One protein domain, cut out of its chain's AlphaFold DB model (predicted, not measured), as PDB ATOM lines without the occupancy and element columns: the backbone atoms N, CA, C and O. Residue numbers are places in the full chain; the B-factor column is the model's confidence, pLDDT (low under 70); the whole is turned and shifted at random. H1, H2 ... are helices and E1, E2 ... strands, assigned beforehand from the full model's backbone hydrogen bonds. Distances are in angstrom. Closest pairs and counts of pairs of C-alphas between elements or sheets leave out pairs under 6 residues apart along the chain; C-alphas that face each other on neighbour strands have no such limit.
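This is residues 11 to 94 of the 101 residues of an uncharacterized protein of Firmicutes bacterium CAG_194_44_15 (UniProt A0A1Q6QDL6). Picture a small three-stranded sheet, E3, E4 and E5, at one end, with helix H2 packed slantwise over one face, and a two-stranded hairpin, E1 and E2, far off at the other end. H1 lies between these two parts, making a corner with H2, and a loop sticks out at residues 68 to 75. The printed part has 84 residues, in the order E1, E2, H1, H2, E3, E4, E5, and its class is mixed, helices and strands; both sheets are antiparallel. It is loose, with a radius of gyration of the C-alphas of 16.0 A and spans of 47 by 32 by 16 A.

Find C-alpha 11 at (4.063, -3.496, -5.918), where E1, residues 11 to 14, begins; it is 9.8 A long. E2 follows at residues 17 to 21, 12.0 A. H1 is residues 31 to 39, 11.8 A, and H2, residues 41 to 52, runs 16.1 A from C-alpha 41 at (-6.452, 4.939, -24.178). E3, residues 56 to 61, and E4, residues 81 to 85, each measure 13.2 A; E5, residues 90 to 93, measures 9.8 A and ends at (-7.582, -3.788, -34.580).

Look first at the meander E3, E4, E5, each strand the antiparallel neighbour of the one before: N 60 and O 82 are 2.8 A apart, and N 91 and O 83 2.8 A, within hydrogen-bond range. H2 is on this sheet at a height of 8.8 A, and touches E3, the closest C-alphas being those of Gln 49 and Leu 56, 6.5 A. H1 and H2 touch only at the corner, about perpendicular at 74 degrees, with C-alphas 38 and 44 closest at 5.1 A. In the hairpin E1 and E2, N 19 and O 12 are 3.1 A apart; E1 is apart from H1. In H1 and H2 every O i to N i+4 pair is within hydrogen-bond range.

The C-alphas of Thr 20 and Ile 73, the two farthest apart, are 48.1 A from each other. The printed part has no cut, and the link E3 to E4, 19 residues, is long. Confidence is under 70 at residues 11 to 19 and 63 to 77.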
ATOM      1  N   LYS A  11       4.699  -2.374  -6.612       58.12
ATOM      2  CA  LYS A  11       4.063  -3.496  -5.918       58.12
ATOM      3  C   LYS A  11       2.694  -3.720  -6.531       58.12
ATOM      4  O   LYS A  11       1.805  -2.888  -6.365       58.12
ATOM      5  N   VAL A  12       2.517  -4.857  -7.190       59.16
ATOM      6  CA  VAL A  12       1.242  -5.223  -7.799       59.16
ATOM      7  C   VAL A  12       0.697  -6.449  -7.087       59.16
ATOM      8  O   VAL A  12       1.377  -7.462  -6.930       59.16
ATOM      9  N   THR A  13      -0.553  -6.353  -6.644       48.94
ATOM     10  CA  THR A  13      -1.271  -7.476  -6.043       48.94
ATOM     11  C   THR A  13      -2.180  -8.092  -7.100       48.94
ATOM     12  O   THR A  13      -3.169  -7.475  -7.494       48.94
ATOM     13  N   VAL A  14      -1.885  -9.319  -7.535       56.97
ATOM     14  CA  VAL A  14      -2.762 -10.094  -8.431       56.97
ATOM     15  C   VAL A  14      -3.113 -11.416  -7.748       56.97
ATOM     16  O   VAL A  14      -2.235 -12.165  -7.331       56.97
ATOM     17  N   LYS A  15      -4.416 -11.697  -7.586       50.44
ATOM     18  CA  LYS A  15      -4.955 -12.946  -6.994       50.44
ATOM     19  C   LYS A  15      -4.272 -13.394  -5.681       50.44
ATOM     20  O   LYS A  15      -4.025 -14.578  -5.476       50.44
ATOM     21  N   GLY A  16      -3.969 -12.458  -4.779       54.44
ATOM     22  CA  GLY A  16      -3.421 -12.772  -3.449       54.44
ATOM     23  C   GLY A  16      -1.919 -13.085  -3.403       54.44
ATOM     24  O   GLY A  16      -1.413 -13.394  -2.326       54.44
ATOM     25  N   LYS A  17      -1.193 -12.963  -4.524       48.50
ATOM     26  CA  LYS A  17       0.275 -12.918  -4.554       48.50
ATOM     27  C   LYS A  17       0.737 -11.493  -4.854       48.50
ATOM     28  O   LYS A  17       0.239 -10.848  -5.775       48.50
ATOM     29  N   THR A  18       1.675 -11.007  -4.047       57.16
ATOM     30  CA  THR A  18       2.379  -9.750  -4.301       57.16
ATOM     31  C   THR A  18       3.595 -10.074  -5.146       57.16
ATOM     32  O   THR A  18       4.524 -10.717  -4.658       57.16
ATOM     33  N   GLU A  19       3.590  -9.632  -6.397       68.88
ATOM     34  CA  GLU A  19       4.749  -9.726  -7.276       68.88
ATOM     35  C   GLU A  19       5.332  -8.324  -7.459       68.88
ATOM     36  O   GLU A  19       4.615  -7.337  -7.648       68.88
ATOM     37  N   THR A  20       6.650  -8.216  -7.316       79.00
ATOM     38  CA  THR A  20       7.388  -6.990  -7.622       79.00
ATOM     39  C   THR A  20       7.696  -6.984  -9.105       79.00
ATOM     40  O   THR A  20       8.437  -7.850  -9.570       79.00
ATOM     41  N   ILE A  21       7.150  -6.014  -9.835       81.62
ATOM     42  CA  ILE A  21       7.375  -5.886 -11.274       81.62
ATOM     43  C   ILE A  21       8.367  -4.752 -11.516       81.62
ATOM     44  O   ILE A  21       8.157  -3.621 -11.074       81.62
ATOM     45  N   ASN A  22       9.455  -5.057 -12.224       89.44
ATOM     46  CA  ASN A  22      10.364  -4.045 -12.741       89.44
ATOM     47  C   ASN A  22       9.980  -3.710 -14.190       89.44
ATOM     48  O   ASN A  22      10.217  -4.506 -15.096       89.44
ATOM     49  N   PHE A  23       9.389  -2.531 -14.404       86.19
ATOM     50  CA  PHE A  23       8.966  -2.066 -15.731       86.19
ATOM     51  C   PHE A  23      10.119  -1.946 -16.735       86.19
ATOM     52  O   PHE A  23       9.884  -2.114 -17.928       86.19
ATOM     53  N   ASP A  24      11.347  -1.698 -16.269       89.19
ATOM     54  CA  ASP A  24      12.521  -1.571 -17.143       89.19
ATOM     55  C   ASP A  24      13.008  -2.930 -17.684       89.19
ATOM     56  O   ASP A  24      13.801  -2.975 -18.623       89.19
ATOM     57  N   GLU A  25      12.543  -4.041 -17.103       91.75
ATOM     58  CA  GLU A  25      12.972  -5.404 -17.448       91.75
ATOM     59  C   GLU A  25      11.921  -6.196 -18.241       91.75
ATOM     60  O   GLU A  25      12.220  -7.286 -18.729       91.75
ATOM     61  N   ILE A  26      10.701  -5.668 -18.401       91.00
ATOM     62  CA  ILE A  26       9.609  -6.353 -19.106       91.00
ATOM     63  C   ILE A  26       9.204  -5.622 -20.392       91.00
ATOM     64  O   ILE A  26       9.198  -4.396 -20.471       91.00
ATOM     65  N   GLY A  27       8.847  -6.393 -21.420       90.00
ATOM     66  CA  GLY A  27       8.372  -5.879 -22.708       90.00
ATOM     67  C   GLY A  27       6.848  -5.879 -22.836       90.00
ATOM     68  O   GLY A  27       6.134  -6.354 -21.958       90.00
ATOM     69  N   ILE A  28       6.345  -5.401 -23.980       89.19
ATOM     70  CA  ILE A  28       4.901  -5.322 -24.269       89.19
ATOM     71  C   ILE A  28       4.197  -6.688 -24.320       89.19
ATOM     72  O   ILE A  28       2.980  -6.745 -24.208       89.19
ATOM     73  N   THR A  29       4.944  -7.785 -24.466       88.12
ATOM     74  CA  THR A  29       4.417  -9.158 -24.442       88.12
ATOM     75  C   THR A  29       4.168  -9.693 -23.032       88.12
ATOM     76  O   THR A  29       3.536 -10.731 -22.889       88.12
ATOM     77  N   ASN A  30       4.660  -9.022 -21.986       89.06
ATOM     78  CA  ASN A  30       4.326  -9.373 -20.611       89.06
ATOM     79  C   ASN A  30       2.876  -8.962 -20.305       89.06
ATOM     80  O   ASN A  30       2.520  -7.807 -20.523       89.06
ATOM     81  N   ASP A  31       2.076  -9.860 -19.730       84.75
ATOM     82  CA  ASP A  31       0.647  -9.631 -19.458       84.75
ATOM     83  C   ASP A  31       0.357  -8.364 -18.643       84.75
ATOM     84  O   ASP A  31      -0.629  -7.661 -18.884       84.75
ATOM     85  N   PHE A  32       1.215  -8.042 -17.672       85.25
ATOM     86  CA  PHE A  32       1.027  -6.858 -16.845       85.25
ATOM     87  C   PHE A  32       1.338  -5.570 -17.613       85.25
ATOM     88  O   PHE A  32       0.555  -4.617 -17.543       85.25
ATOM     89  N   MET A  33       2.435  -5.545 -18.377       89.19
ATOM     90  CA  MET A  33       2.748  -4.426 -19.272       89.19
ATOM     91  C   MET A  33       1.647  -4.259 -20.324       89.19
ATOM     92  O   MET A  33       1.121  -3.157 -20.487       89.19
ATOM     93  N   PHE A  34       1.255  -5.354 -20.980       88.19
ATOM     94  CA  PHE A  34       0.205  -5.385 -21.991       88.19
ATOM     95  C   PHE A  34      -1.099  -4.811 -21.442       88.19
ATOM     96  O   PHE A  34      -1.613  -3.825 -21.965       88.19
ATOM     97  N   GLY A  35      -1.596  -5.354 -20.327       84.75
ATOM     98  CA  GLY A  35      -2.826  -4.877 -19.705       84.75
ATOM     99  C   GLY A  35      -2.739  -3.415 -19.257       84.75
ATOM    100  O   GLY A  35      -3.727  -2.690 -19.335       84.75
ATOM    101  N   THR A  36      -1.572  -2.958 -18.797       88.00
ATOM    102  CA  THR A  36      -1.365  -1.565 -18.370       88.00
ATOM    103  C   THR A  36      -1.399  -0.592 -19.543       88.00
ATOM    104  O   THR A  36      -2.026   0.461 -19.440       88.00
ATOM    105  N   VAL A  37      -0.751  -0.936 -20.657       89.56
ATOM    106  CA  VAL A  37      -0.761  -0.115 -21.872       89.56
ATOM    107  C   VAL A  37      -2.134  -0.142 -22.534       89.56
ATOM    108  O   VAL A  37      -2.616   0.904 -22.951       89.56
ATOM    109  N   PHE A  38      -2.783  -1.306 -22.595       86.69
ATOM    110  CA  PHE A  38      -4.055  -1.471 -23.292       86.69
ATOM    111  C   PHE A  38      -5.235  -0.781 -22.592       86.69
ATOM    112  O   PHE A  38      -6.070  -0.175 -23.257       86.69
ATOM    113  N   ARG A  39      -5.297  -0.819 -21.252       82.94
ATOM    114  CA  ARG A  39      -6.375  -0.158 -20.483       82.94
ATOM    115  C   ARG A  39      -6.317   1.370 -20.529       82.94
ATOM    116  O   ARG A  39      -7.306   2.028 -20.224       82.94
ATOM    117  N   ASP A  40      -5.165   1.943 -20.859       88.50
ATOM    118  CA  ASP A  40      -4.999   3.386 -20.988       88.50
ATOM    119  C   ASP A  40      -5.092   3.781 -22.464       88.50
ATOM    120  O   ASP A  40      -4.219   3.466 -23.270       88.50
ATOM    121  N   LYS A  41      -6.158   4.505 -22.808       89.12
ATOM    122  CA  LYS A  41      -6.452   4.939 -24.178       89.12
ATOM    123  C   LYS A  41      -5.284   5.692 -24.826       89.12
ATOM    124  O   LYS A  41      -4.958   5.429 -25.979       89.12
ATOM    125  N   GLU A  42      -4.607   6.583 -24.108       92.38
ATOM    126  CA  GLU A  42      -3.509   7.364 -24.687       92.38
ATOM    127  C   GLU A  42      -2.251   6.510 -24.883       92.38
ATOM    128  O   GLU A  42      -1.600   6.594 -25.927       92.38
ATOM    129  N   LYS A  43      -1.937   5.622 -23.929       92.94
ATOM    130  CA  LYS A  43      -0.818   4.676 -24.085       92.94
ATOM    131  C   LYS A  43      -1.072   3.687 -25.221       92.94
ATOM    132  O   LYS A  43      -0.170   3.435 -26.021       92.94
ATOM    133  N   CYS A  44      -2.291   3.162 -25.321       92.25
ATOM    134  CA  CYS A  44      -2.704   2.276 -26.403       92.25
ATOM    135  C   CYS A  44      -2.604   2.989 -27.757       92.25
ATOM    136  O   CYS A  44      -2.001   2.459 -28.688       92.25
ATOM    137  N   LYS A  45      -3.113   4.225 -27.860       93.94
ATOM    138  CA  LYS A  45      -3.004   5.046 -29.074       93.94
ATOM    139  C   LYS A  45      -1.551   5.218 -29.497       93.94
ATOM    140  O   LYS A  45      -1.217   4.980 -30.656       93.94
ATOM    141  N   GLU A  46      -0.680   5.585 -28.566       95.12
ATOM    142  CA  GLU A  46       0.738   5.793 -28.849       95.12
ATOM    143  C   GLU A  46       1.437   4.507 -29.319       95.12
ATOM    144  O   GLU A  46       2.206   4.537 -30.285       95.12
ATOM    145  N   LEU A  47       1.140   3.364 -28.693       93.50
ATOM    146  CA  LEU A  47       1.648   2.064 -29.132       93.50
ATOM    147  C   LEU A  47       1.209   1.748 -30.570       93.50
ATOM    148  O   LEU A  47       2.046   1.407 -31.408       93.50
ATOM    149  N   LEU A  48      -0.081   1.901 -30.875       93.81
ATOM    150  CA  LEU A  48      -0.633   1.610 -32.199       93.81
ATOM    151  C   LEU A  48      -0.025   2.504 -33.281       93.81
ATOM    152  O   LEU A  48       0.377   2.003 -34.329       93.81
ATOM    153  N   GLN A  49       0.137   3.804 -33.018       95.50
ATOM    154  CA  GLN A  49       0.813   4.713 -33.952       95.50
ATOM    155  C   GLN A  49       2.261   4.278 -34.223       95.50
ATOM    156  O   GLN A  49       2.739   4.357 -35.358       95.50
ATOM    157  N   ARG A  50       2.973   3.776 -33.204       94.19
ATOM    158  CA  ARG A  50       4.349   3.274 -33.357       94.19
ATOM    159  C   ARG A  50       4.428   1.988 -34.170       94.19
ATOM    160  O   ARG A  50       5.404   1.844 -34.910       94.19
ATOM    161  N   ILE A  51       3.458   1.087 -34.030       92.75
ATOM    162  CA  ILE A  51       3.398  -0.186 -34.763       92.75
ATOM    163  C   ILE A  51       2.977   0.059 -36.214       92.75
ATOM    164  O   ILE A  51       3.689  -0.330 -37.135       92.75
ATOM    165  N   LEU A  52       1.856   0.754 -36.412       91.88
ATOM    166  CA  LEU A  52       1.217   0.942 -37.715       91.88
ATOM    167  C   LEU A  52       1.873   2.041 -38.562       91.88
ATOM    168  O   LEU A  52       1.647   2.097 -39.765       91.88
ATOM    169  N   LYS A  53       2.680   2.919 -37.948       94.50
ATOM    170  CA  LYS A  53       3.308   4.085 -38.598       94.50
ATOM    171  C   LYS A  53       2.299   5.061 -39.223       94.50
ATOM    172  O   LYS A  53       2.626   5.758 -40.179       94.50
ATOM    173  N   ILE A  54       1.105   5.156 -38.638       92.81
ATOM    174  CA  ILE A  54       0.038   6.088 -39.034       92.81
ATOM    175  C   ILE A  54      -0.273   7.075 -37.908       92.81
ATOM    176  O   ILE A  54      -0.014   6.801 -36.735       92.81
ATOM    177  N   ARG A  55      -0.845   8.233 -38.260       94.00
ATOM    178  CA  ARG A  55      -1.358   9.210 -37.290       94.00
ATOM    179  C   ARG A  55      -2.824   8.917 -37.011       94.00
ATOM    180  O   ARG A  55      -3.673   9.138 -37.869       94.00
ATOM    181  N   LEU A  56      -3.118   8.450 -35.803       94.00
ATOM    182  CA  LEU A  56      -4.483   8.165 -35.387       94.00
ATOM    183  C   LEU A  56      -5.118   9.444 -34.838       94.00
ATOM    184  O   LEU A  56      -4.591  10.080 -33.922       94.00
ATOM    185  N   ALA A  57      -6.265   9.827 -35.387       92.75
ATOM    186  CA  ALA A  57      -7.058  10.927 -34.858       92.75
ATOM    187  C   ALA A  57      -7.845  10.449 -33.631       92.75
ATOM    188  O   ALA A  57      -7.768  11.055 -32.560       92.75
ATOM    189  N   GLU A  58      -8.498   9.298 -33.759       90.62
ATOM    190  CA  GLU A  58      -9.400   8.726 -32.766       90.62
ATOM    191  C   GLU A  58      -9.093   7.243 -32.563       90.62
ATOM    192  O   GLU A  58      -8.779   6.530 -33.516       90.62
ATOM    193  N   ILE A  59      -9.193   6.790 -31.315       90.94
ATOM    194  CA  ILE A  59      -9.299   5.367 -30.998       90.94
ATOM    195  C   ILE A  59     -10.429   5.164 -29.989       90.94
ATOM    196  O   ILE A  59     -10.714   6.075 -29.215       90.94
ATOM    197  N   GLU A  60     -11.027   3.983 -29.946       88.25
ATOM    198  CA  GLU A  60     -11.932   3.547 -28.886       88.25
ATOM    199  C   GLU A  60     -11.606   2.093 -28.541       88.25
ATOM    200  O   GLU A  60     -11.699   1.211 -29.393       88.25
ATOM    201  N   VAL A  61     -11.188   1.860 -27.293       80.00
ATOM    202  CA  VAL A  61     -10.934   0.514 -26.768       80.00
ATOM    203  C   VAL A  61     -12.264  -0.052 -26.289       80.00
ATOM    204  O   VAL A  61     -12.901   0.509 -25.392       80.00
ATOM    205  N   VAL A  62     -12.706  -1.147 -26.896       71.12
ATOM    206  CA  VAL A  62     -13.988  -1.769 -26.578       71.12
ATOM    207  C   VAL A  62     -13.729  -2.886 -25.579       71.12
ATOM    208  O   VAL A  62     -13.308  -3.987 -25.916       71.12
ATOM    209  N   GLU A  63     -13.978  -2.604 -24.303       63.50
ATOM    210  CA  GLU A  63     -13.876  -3.646 -23.289       63.50
ATOM    211  C   GLU A  63     -14.947  -4.734 -23.523       63.50
ATOM    212  O   GLU A  63     -16.105  -4.404 -23.818       63.50
ATOM    213  N   PRO A  64     -14.625  -6.026 -23.308       54.34
ATOM    214  CA  PRO A  64     -15.546  -7.149 -23.523       54.34
ATOM    215  C   PRO A  64     -16.898  -7.022 -22.800       54.34
ATOM    216  O   PRO A  64     -17.880  -7.652 -23.190       54.34
ATOM    217  N   GLN A  65     -16.975  -6.195 -21.749       46.25
ATOM    218  CA  GLN A  65     -18.192  -5.968 -20.967       46.25
ATOM    219  C   GLN A  65     -19.145  -4.900 -21.537       46.25
ATOM    220  O   GLN A  65     -20.195  -4.662 -20.942       46.25
ATOM    221  N   LYS A  66     -18.856  -4.294 -22.698       46.47
ATOM    222  CA  LYS A  66     -19.763  -3.340 -23.371       46.47
ATOM    223  C   LYS A  66     -20.625  -3.961 -24.473       46.47
ATOM    224  O   LYS A  66     -21.192  -3.250 -25.300       46.47
ATOM    225  N   VAL A  67     -20.822  -5.279 -24.452       44.16
ATOM    226  CA  VAL A  67     -21.929  -5.903 -25.187       44.16
ATOM    227  C   VAL A  67     -23.221  -5.581 -24.446       44.16
ATOM    228  O   VAL A  67     -23.728  -6.421 -23.719       44.16
ATOM    229  N   MET A  68     -23.753  -4.364 -24.580       43.94
ATOM    230  CA  MET A  68     -25.194  -4.140 -24.465       43.94
ATOM    231  C   MET A  68     -25.607  -2.722 -24.864       43.94
ATOM    232  O   MET A  68     -25.253  -1.741 -24.221       43.94
ATOM    233  N   LYS A  69     -26.506  -2.705 -25.857       48.06
ATOM    234  CA  LYS A  69     -27.322  -1.599 -26.381       48.06
ATOM    235  C   LYS A  69     -26.638  -0.701 -27.407       48.06
ATOM    236  O   LYS A  69     -26.168   0.381 -27.082       48.06
ATOM    237  N   THR A  70     -26.704  -1.139 -28.666       44.66
ATOM    238  CA  THR A  70     -27.254  -0.425 -29.846       44.66
ATOM    239  C   THR A  70     -26.661  -1.137 -31.065       44.66
ATOM    240  O   THR A  70     -25.468  -1.071 -31.315       44.66
ATOM    241  N   THR A  71     -27.396  -1.990 -31.775       42.06
ATOM    242  CA  THR A  71     -28.241  -1.547 -32.891       42.06
ATOM    243  C   THR A  71     -29.290  -2.620 -33.193       42.06
ATOM    244  O   THR A  71     -28.991  -3.808 -33.229       42.06
ATOM    245  N   LEU A  72     -30.527  -2.182 -33.414       49.00
ATOM    246  CA  LEU A  72     -31.717  -3.004 -33.658       49.00
ATOM    247  C   LEU A  72     -31.698  -3.747 -35.017       49.00
ATOM    248  O   LEU A  72     -32.616  -4.507 -35.298       49.00
ATOM    249  N   ILE A  73     -30.683  -3.556 -35.866       44.06
ATOM    250  CA  ILE A  73     -30.509  -4.248 -37.152       44.06
ATOM    251  C   ILE A  73     -29.003  -4.370 -37.425       44.06
ATOM    252  O   ILE A  73     -28.349  -3.382 -37.740       44.06
ATOM    253  N   GLY A  74     -28.438  -5.567 -37.286       51.53
ATOM    254  CA  GLY A  74     -27.034  -5.845 -37.606       51.53
ATOM    255  C   GLY A  74     -26.449  -6.892 -36.669       51.53
ATOM    256  O   GLY A  74     -26.536  -6.754 -35.452       51.53
ATOM    257  N   LYS A  75     -25.878  -7.967 -37.219       56.59
ATOM    258  CA  LYS A  75     -25.117  -8.944 -36.428       56.59
ATOM    259  C   LYS A  75     -23.993  -8.183 -35.715       56.59
ATOM    260  O   LYS A  75     -23.189  -7.550 -36.390       56.59
ATOM    261  N   GLY A  76     -23.972  -8.197 -34.383       57.47
ATOM    262  CA  GLY A  76     -22.923  -7.529 -33.611       57.47
ATOM    263  C   GLY A  76     -21.555  -8.108 -33.966       57.47
ATOM    264  O   GLY A  76     -21.361  -9.318 -33.866       57.47
ATOM    265  N   ILE A  77     -20.637  -7.252 -34.410       63.12
ATOM    266  CA  ILE A  77     -19.230  -7.595 -34.625       63.12
ATOM    267  C   ILE A  77     -18.496  -7.257 -33.323       63.12
ATOM    268  O   ILE A  77     -18.733  -6.192 -32.748       63.12
ATOM    269  N   ARG A  78     -17.665  -8.178 -32.822       72.69
ATOM    270  CA  ARG A  78     -16.743  -7.891 -31.717       72.69
ATOM    271  C   ARG A  78     -15.510  -7.240 -32.331       72.69
ATOM    272  O   ARG A  78     -14.928  -7.831 -33.228       72.69
ATOM    273  N   ILE A  79     -15.201  -6.047 -31.857       73.94
ATOM    274  CA  ILE A  79     -14.043  -5.242 -32.234       73.94
ATOM    275  C   ILE A  79     -13.304  -5.011 -30.925       73.94
ATOM    276  O   ILE A  79     -13.954  -4.551 -29.988       73.94
ATOM    277  N   ASP A  80     -12.015  -5.324 -30.829       81.12
ATOM    278  CA  ASP A  80     -11.225  -4.978 -29.637       81.12
ATOM    279  C   ASP A  80     -10.905  -3.471 -29.606       81.12
ATOM    280  O   ASP A  80     -11.043  -2.807 -28.572       81.12
ATOM    281  N   ILE A  81     -10.503  -2.905 -30.752       88.25
ATOM    282  CA  ILE A  81     -10.216  -1.476 -30.911       88.25
ATOM    283  C   ILE A  81     -10.763  -0.958 -32.239       88.25
ATOM    284  O   ILE A  81     -10.387  -1.417 -33.317       88.25
ATOM    285  N   TYR A  82     -11.567   0.099 -32.151       91.12
ATOM    286  CA  TYR A  82     -11.889   0.954 -33.287       91.12
ATOM    287  C   TYR A  82     -10.845   2.067 -33.391       91.12
ATOM    288  O   TYR A  82     -10.564   2.736 -32.395       91.12
ATOM    289  N   ALA A  83     -10.294   2.316 -34.576       92.19
ATOM    290  CA  ALA A  83      -9.410   3.455 -34.803       92.19
ATOM    291  C   ALA A  83      -9.742   4.190 -36.101       92.19
ATOM    292  O   ALA A  83     -10.182   3.590 -37.082       92.19
ATOM    293  N   LYS A  84      -9.496   5.499 -36.112       94.88
ATOM    294  CA  LYS A  84      -9.689   6.361 -37.278       94.88
ATOM    295  C   LYS A  84      -8.516   7.321 -37.435       94.88
ATOM    296  O   LYS A  84      -8.087   7.949 -36.462       94.88
ATOM    297  N   ASP A  85      -7.994   7.441 -38.649       94.62
ATOM    298  CA  ASP A  85      -6.941   8.408 -38.966       94.62
ATOM    299  C   ASP A  85      -7.506   9.789 -39.355       94.62
ATOM    300  O   ASP A  85      -8.718  10.020 -39.379       94.62
ATOM    301  N   SER A  86      -6.617  10.743 -39.637       91.44
ATOM    302  CA  SER A  86      -7.009  12.094 -40.058       91.44
ATOM    303  C   SER A  86      -7.600  12.173 -41.469       91.44
ATOM    304  O   SER A  86      -8.211  13.184 -41.803       91.44
ATOM    305  N   GLU A  87      -7.409  11.147 -42.298       94.50
ATOM    306  CA  GLU A  87      -7.914  11.078 -43.676       94.50
ATOM    307  C   GLU A  87      -9.305  10.430 -43.744       94.50
ATOM    308  O   GLU A  87      -9.986  10.497 -44.766       94.50
ATOM    309  N   GLY A  88      -9.770   9.869 -42.628       92.25
ATOM    310  CA  GLY A  88     -11.072   9.231 -42.510       92.25
ATOM    311  C   GLY A  88     -11.045   7.721 -42.725       92.25
ATOM    312  O   GLY A  88     -12.119   7.117 -42.720       92.25
ATOM    313  N   ASN A  89      -9.865   7.109 -42.860       94.44
ATOM    314  CA  ASN A  89      -9.734   5.657 -42.903       94.44
ATOM    315  C   ASN A  89     -10.051   5.070 -41.526       94.44
ATOM    316  O   ASN A  89      -9.674   5.633 -40.494       94.44
ATOM    317  N   VAL A  90     -10.748   3.934 -41.520       92.06
ATOM    318  CA  VAL A  90     -11.197   3.240 -40.310       92.06
ATOM    319  C   VAL A  90     -10.523   1.877 -40.224       92.06
ATOM    320  O   VAL A  90     -10.451   1.156 -41.219       92.06
ATOM    321  N   TYR A  91     -10.071   1.527 -39.023       90.62
ATOM    322  CA  TYR A  91      -9.358   0.294 -38.724       90.62
ATOM    323  C   TYR A  91     -10.063  -0.457 -37.597       90.62
ATOM    324  O   TYR A  91     -10.403   0.127 -36.567       90.62
ATOM    325  N   ASP A  92     -10.239  -1.754 -37.811       90.69
ATOM    326  CA  ASP A  92     -10.559  -2.740 -36.785       90.69
ATOM    327  C   ASP A  92      -9.242  -3.412 -36.370       90.69
ATOM    328  O   ASP A  92      -8.523  -3.934 -37.228       90.69
ATOM    329  N   ILE A  93      -8.867  -3.303 -35.094       89.38
ATOM    330  CA  ILE A  93      -7.582  -3.788 -34.580       89.38
ATOM    331  C   ILE A  93      -7.841  -4.790 -33.457       89.38
ATOM    332  O   ILE A  93      -8.167  -4.403 -32.335       89.38
ATOM    333  N   GLU A  94      -7.611  -6.067 -33.752       87.06
ATOM    334  CA  GLU A  94      -7.587  -7.152 -32.766       87.06
ATOM    335  C   GLU A  94      -6.177  -7.287 -32.172       87.06
ATOM    336  O   GLU A  94      -5.176  -7.229 -32.898       87.06
TER     337      GLU A  94